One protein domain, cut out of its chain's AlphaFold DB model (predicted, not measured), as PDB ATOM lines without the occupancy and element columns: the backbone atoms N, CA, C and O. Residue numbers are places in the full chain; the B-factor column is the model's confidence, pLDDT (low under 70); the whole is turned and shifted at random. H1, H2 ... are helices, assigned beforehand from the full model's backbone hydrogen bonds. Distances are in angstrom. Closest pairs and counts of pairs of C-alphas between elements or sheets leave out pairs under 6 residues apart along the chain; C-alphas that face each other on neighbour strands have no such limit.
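This is residues 46 to 92 of the 154 residues of the protein "ACAS_N domain-containing protein" of Caenorhabditis japonica (UniProt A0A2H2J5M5). Three short helices make a small cluster with few close contacts between them: H2 and H3 form a wide V with its corner at Asn 78, and H1 stands on the open side of the V, between the two arms, running steeply through their plane rather than from one arm to the other. Residues 62 to 67 lead from the end of H1 back to H2. The printed part has 47 residues with H1, H2 and H3 in that order, no named strand, and is all helix. The whole is compact, with a radius of gyration of the C-alphas of 10.3 A and spans of 29 by 26 by 17 A.

H1, residues 49 to 61, and H2, residues 68 to 77, are close but not clearly touching, with Arg 54 and Phe 71 the closest C-alphas at 6.9 A. They run the same way at a steep tilt of 58 degrees. H2 and H3, residues 79 to 89, are close but not clearly touching, with the C-alphas of Thr 75 and Phe 82 closest at 5.8 A. Their tilt of 69 degrees, opposite ways, is steep, only just short of about perpendicular. H1 and H3 are near each other. In H1, H2 and H3 every O i to N i+4 pair is within hydrogen-bond range.

H1 begins at C-alpha 49 (9.570, 25.288, -38.105) and is 18.1 A long. H2 is 14.1 A long. H3, 15.1 A, ends at C-alpha 89 (19.040, 20.657, -38.143).

The farthest C-alphas, of Ala 66 and Val 92, are 29.3 A apart. The printed part has no cut; H1 to H2 is a short link, H2 to H3 a tight one. No printed residue is under 70 in pLDDT.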
ATOM      1  N   LEU A  46       3.030  33.849 -37.521       83.62
ATOM      2  CA  LEU A  46       3.474  32.565 -36.989       83.62
ATOM      3  C   LEU A  46       4.974  32.405 -37.229       83.62
ATOM      4  O   LEU A  46       5.404  32.403 -38.379       83.62
ATOM      5  N   ASP A  47       5.745  32.186 -36.167       85.75
ATOM      6  CA  ASP A  47       7.032  31.509 -36.306       85.75
ATOM      7  C   ASP A  47       6.754  30.004 -36.372       85.75
ATOM      8  O   ASP A  47       6.176  29.420 -35.452       85.75
ATOM      9  N   THR A  48       7.081  29.386 -37.504       90.00
ATOM     10  CA  THR A  48       6.905  27.946 -37.697       90.00
ATOM     11  C   THR A  48       8.233  27.320 -38.071       90.00
ATOM     12  O   THR A  48       9.065  27.927 -38.754       90.00
ATOM     13  N   PHE A  49       8.399  26.053 -37.701       89.19
ATOM     14  CA  PHE A  49       9.570  25.288 -38.105       89.19
ATOM     15  C   PHE A  49       9.722  25.218 -39.637       89.19
ATOM     16  O   PHE A  49      10.846  25.197 -40.121       89.19
ATOM     17  N   GLU A  50       8.629  25.271 -40.416       91.12
ATOM     18  CA  GLU A  50       8.698  25.359 -41.885       91.12
ATOM     19  C   GLU A  50       9.374  26.647 -42.357       91.12
ATOM     20  O   GLU A  50      10.230  26.577 -43.233       91.12
ATOM     21  N   LEU A  51       9.056  27.799 -41.759       90.81
ATOM     22  CA  LEU A  51       9.669  29.080 -42.124       90.81
ATOM     23  C   LEU A  51      11.158  29.109 -41.768       90.81
ATOM     24  O   LEU A  51      11.977  29.533 -42.586       90.81
ATOM     25  N   THR A  52      11.511  28.615 -40.580       90.06
ATOM     26  CA  THR A  52      12.908  28.489 -40.136       90.06
ATOM     27  C   THR A  52      13.697  27.536 -41.041       90.06
ATOM     28  O   THR A  52      14.780  27.884 -41.516       90.06
ATOM     29  N   LEU A  53      13.132  26.365 -41.356       90.81
ATOM     30  CA  LEU A  53      13.731  25.377 -42.249       90.81
ATOM     31  C   LEU A  53      13.890  25.933 -43.672       90.81
ATOM     32  O   LEU A  53      14.974  25.854 -44.247       90.81
ATOM     33  N   ARG A  54      12.841  26.553 -44.228       92.62
ATOM     34  CA  ARG A  54      12.865  27.171 -45.560       92.62
ATOM     35  C   ARG A  54      13.946  28.241 -45.648       92.62
ATOM     36  O   ARG A  54      14.729  28.211 -46.591       92.62
ATOM     37  N   LYS A  55      14.045  29.123 -44.649       91.75
ATOM     38  CA  LYS A  55      15.097  30.146 -44.577       91.75
ATOM     39  C   LYS A  55      16.501  29.529 -44.549       91.75
ATOM     40  O   LYS A  55      17.368  29.994 -45.279       91.75
ATOM     41  N   HIS A  56      16.717  28.456 -43.783       91.62
ATOM     42  CA  HIS A  56      18.002  27.746 -43.786       91.62
ATOM     43  C   HIS A  56      18.379  27.246 -45.193       91.62
ATOM     44  O   HIS A  56      19.514  27.435 -45.623       91.62
ATOM     45  N   PHE A  57      17.436  26.657 -45.938       91.88
ATOM     46  CA  PHE A  57      17.686  26.227 -47.320       91.88
ATOM     47  C   PHE A  57      17.902  27.396 -48.288       91.88
ATOM     48  O   PHE A  57      18.775  27.310 -49.149       91.88
ATOM     49  N   GLU A  58      17.149  28.490 -48.151       93.94
ATOM     50  CA  GLU A  58      17.360  29.713 -48.935       93.94
ATOM     51  C   GLU A  58      18.778  30.261 -48.760       93.94
ATOM     52  O   GLU A  58      19.474  30.500 -49.747       93.94
ATOM     53  N   ASP A  59      19.220  30.406 -47.510       93.19
ATOM     54  CA  ASP A  59      20.524  30.968 -47.176       93.19
ATOM     55  C   ASP A  59      21.663  29.998 -47.574       93.19
ATOM     56  O   ASP A  59      22.682  30.432 -48.109       93.19
ATOM     57  N   LYS A  60      21.476  28.677 -47.411       90.06
ATOM     58  CA  LYS A  60      22.463  27.650 -47.799       90.06
ATOM     59  C   LYS A  60      22.641  27.517 -49.317       90.06
ATOM     60  O   LYS A  60      23.762  27.329 -49.784       90.06
ATOM     61  N   HIS A  61      21.552  27.565 -50.085       85.75
ATOM     62  CA  HIS A  61      21.584  27.373 -51.541       85.75
ATOM     63  C   HIS A  61      21.627  28.689 -52.334       85.75
ATOM     64  O   HIS A  61      21.700  28.647 -53.561       85.75
ATOM     65  N   ASN A  62      21.596  29.843 -51.655       91.06
ATOM     66  CA  ASN A  62      21.450  31.172 -52.254       91.06
ATOM     67  C   ASN A  62      20.211  31.265 -53.176       91.06
ATOM     68  O   ASN A  62      20.276  31.740 -54.311       91.06
ATOM     69  N   LEU A  63      19.081  30.762 -52.675       91.75
ATOM     70  CA  LEU A  63      17.778  30.732 -53.344       91.75
ATOM     71  C   LEU A  63      16.748  31.553 -52.555       91.75
ATOM     72  O   LEU A  63      16.954  31.878 -51.387       91.75
ATOM     73  N   LYS A  64      15.614  31.871 -53.182       94.19
ATOM     74  CA  LYS A  64      14.426  32.425 -52.517       94.19
ATOM     75  C   LYS A  64      13.188  31.708 -53.045       94.19
ATOM     76  O   LYS A  64      13.068  31.530 -54.256       94.19
ATOM     77  N   PHE A  65      12.286  31.305 -52.155       94.75
ATOM     78  CA  PHE A  65      11.031  30.639 -52.506       94.75
ATOM     79  C   PHE A  65       9.866  31.594 -52.238       94.75
ATOM     80  O   PHE A  65       9.663  32.028 -51.104       94.75
ATOM     81  N   ALA A  66       9.064  31.915 -53.254       92.12
ATOM     82  CA  ALA A  66       7.964  32.868 -53.099       92.12
ATOM     83  C   ALA A  66       6.789  32.299 -52.283       92.12
ATOM     84  O   ALA A  66       5.946  33.048 -51.792       92.12
ATOM     85  N   ASN A  67       6.692  30.971 -52.163       90.88
ATOM     86  CA  ASN A  67       5.613  30.283 -51.460       90.88
ATOM     87  C   ASN A  67       5.990  28.830 -51.108       90.88
ATOM     88  O   ASN A  67       6.941  28.257 -51.642       90.88
ATOM     89  N   TYR A  68       5.176  28.201 -50.255       92.00
ATOM     90  CA  TYR A  68       5.349  26.804 -49.840       92.00
ATOM     91  C   TYR A  68       5.390  25.805 -51.011       92.00
ATOM     92  O   TYR A  68       6.095  24.804 -50.929       92.00
ATOM     93  N   ARG A  69       4.668  26.047 -52.117       95.62
ATOM     94  CA  ARG A  69       4.626  25.113 -53.259       95.62
ATOM     95  C   ARG A  69       5.972  25.051 -53.984       95.62
ATOM     96  O   ARG A  69       6.364  23.968 -54.412       95.62
ATOM     97  N   GLU A  70       6.667  26.176 -54.109       95.38
ATOM     98  CA  GLU A  70       8.025  26.235 -54.665       95.38
ATOM     99  C   GLU A  70       9.039  25.552 -53.749       95.38
ATOM    100  O   GLU A  70       9.817  24.724 -54.220       95.38
ATOM    101  N   PHE A  71       8.978  25.814 -52.440       95.69
ATOM    102  CA  PHE A  71       9.841  25.132 -51.473       95.69
ATOM    103  C   PHE A  71       9.601  23.616 -51.473       95.69
ATOM    104  O   PHE A  71      10.539  22.847 -51.650       95.69
ATOM    105  N   HIS A  72       8.344  23.170 -51.393       96.25
ATOM    106  CA  HIS A  72       7.976  21.755 -51.501       96.25
ATOM    107  C   HIS A  72       8.453  21.126 -52.821       96.25
ATOM    108  O   HIS A  72       8.935  19.998 -52.834       96.25
ATOM    109  N   ARG A  73       8.332  21.829 -53.957       96.50
ATOM    110  CA  ARG A  73       8.878  21.352 -55.239       96.50
ATOM    111  C   ARG A  73      10.388  21.137 -55.129       96.50
ATOM    112  O   ARG A  73      10.856  20.049 -55.446       96.50
ATOM    113  N   PHE A  74      11.120  22.118 -54.607       95.25
ATOM    114  CA  PHE A  74      12.561  22.013 -54.392       95.25
ATOM    115  C   PHE A  74      12.944  20.834 -53.482       95.25
ATOM    116  O   PHE A  74      13.873  20.104 -53.829       95.25
ATOM    117  N   THR A  75      12.230  20.592 -52.374       96.12
ATOM    118  CA  THR A  75      12.518  19.455 -51.478       96.12
ATOM    119  C   THR A  75      12.191  18.101 -52.112       96.12
ATOM    120  O   THR A  75      12.915  17.135 -51.876       96.12
ATOM    121  N   CYS A  76      11.163  18.017 -52.965       95.62
ATOM    122  CA  CYS A  76      10.883  16.820 -53.764       95.62
ATOM    123  C   CYS A  76      11.938  16.563 -54.843       95.62
ATOM    124  O   CYS A  76      12.271  15.407 -55.086       95.62
ATOM    125  N   ASP A  77      12.450  17.608 -55.490       95.25
ATOM    126  CA  ASP A  77      13.408  17.471 -56.587       95.25
ATOM    127  C   ASP A  77      14.846  17.241 -56.056       95.25
ATOM    128  O   ASP A  77      15.637  16.542 -56.686       95.25
ATOM    129  N   ASN A  78      15.166  17.743 -54.852       94.12
ATOM    130  CA  ASN A  78      16.484  17.664 -54.193       94.12
ATOM    131  C   ASN A  78      16.452  16.829 -52.896       94.12
ATOM    132  O   ASN A  78      17.147  17.127 -51.919       94.12
ATOM    133  N   TYR A  79      15.637  15.770 -52.875       94.88
ATOM    134  CA  TYR A  79      15.321  14.985 -51.677       94.88
ATOM    135  C   TYR A  79      16.541  14.469 -50.897       94.88
ATOM    136  O   TYR A  79      16.505  14.449 -49.670       94.88
ATOM    137  N   GLY A  80      17.627  14.081 -51.575       95.38
ATOM    138  CA  GLY A  80      18.851  13.607 -50.916       95.38
ATOM    139  C   GLY A  80      19.459  14.670 -49.997       95.38
ATOM    140  O   GLY A  80      19.595  14.444 -48.798       95.38
ATOM    141  N   SER A  81      19.754  15.855 -50.539       93.56
ATOM    142  CA  SER A  81      20.297  16.980 -49.764       93.56
ATOM    143  C   SER A  81      19.309  17.500 -48.721       93.56
ATOM    144  O   SER A  81      19.712  17.793 -47.599       93.56
ATOM    145  N   PHE A  82      18.013  17.550 -49.053       94.81
ATOM    146  CA  PHE A  82      16.973  17.974 -48.114       94.81
ATOM    147  C   PHE A  82      16.952  17.117 -46.839       94.81
ATOM    148  O   PHE A  82      16.991  17.657 -45.734       94.81
ATOM    149  N   TRP A  83      16.923  15.786 -46.975       95.81
ATOM    150  CA  TRP A  83      16.915  14.891 -45.816       95.81
ATOM    151  C   TRP A  83      18.236  14.919 -45.042       95.81
ATOM    152  O   TRP A  83      18.221  14.762 -43.823       95.81
ATOM    153  N   GLU A  84      19.363  15.162 -45.716       95.56
ATOM    154  CA  GLU A  84      20.661  15.326 -45.056       95.56
ATOM    155  C   GLU A  84      20.705  16.549 -44.134       95.56
ATOM    156  O   GLU A  84      21.173  16.465 -42.998       95.56
ATOM    157  N   ASP A  85      20.213  17.688 -44.613       92.88
ATOM    158  CA  ASP A  85      20.178  18.916 -43.822       92.88
ATOM    159  C   ASP A  85      19.112  18.848 -42.735       92.88
ATOM    160  O   ASP A  85      19.365  19.270 -41.610       92.88
ATOM    161  N   LEU A  86      17.957  18.234 -43.013       93.75
ATOM    162  CA  LEU A  86      16.933  18.007 -41.996       93.75
ATOM    163  C   LEU A  86      17.457  17.134 -40.845       93.75
ATOM    164  O   LEU A  86      17.177  17.449 -39.690       93.75
ATOM    165  N   LEU A  87      18.253  16.094 -41.126       94.94
ATOM    166  CA  LEU A  87      18.927  15.285 -40.099       94.94
ATOM    167  C   LEU A  87      19.840  16.144 -39.202       94.94
ATOM    168  O   LEU A  87      19.786  16.018 -37.979       94.94
ATOM    169  N   LYS A  88      20.642  17.031 -39.808       92.44
ATOM    170  CA  LYS A  88      21.590  17.918 -39.108       92.44
ATOM    171  C   LYS A  88      20.882  18.993 -38.282       92.44
ATOM    172  O   LYS A  88      21.249  19.209 -37.137       92.44
ATOM    173  N   ILE A  89      19.848  19.632 -38.832       91.62
ATOM    174  CA  ILE A  89      19.040  20.657 -38.143       91.62
ATOM    175  C   ILE A  89      18.239  20.038 -36.991       91.62
ATOM    176  O   ILE A  89      18.057  20.668 -35.954       91.62
ATOM    177  N   SER A  90      17.791  18.792 -37.159       90.56
ATOM    178  CA  SER A  90      17.139  18.021 -36.096       90.56
ATOM    179  C   SER A  90      18.134  17.500 -35.050       90.56
ATOM    180  O   SER A  90      17.702  16.960 -34.034       90.56
ATOM    181  N   ASP A  91      19.447  17.655 -35.271       92.44
ATOM    182  CA  ASP A  91      20.529  17.260 -34.358       92.44
ATOM    183  C   ASP A  91      20.482  15.759 -33.979       92.44
ATOM    184  O   ASP A  91      20.718  15.349 -32.843       92.44
ATOM    185  N   VAL A  92      20.080  14.905 -34.930       95.06
ATOM    186  CA  VAL A  92      19.925  13.464 -34.676       95.06
ATOM    187  C   VAL A  92      21.290  12.828 -34.419       95.06
ATOM    188  O   VAL A  92      22.168  12.803 -35.285       95.06
TER     189      VAL A  92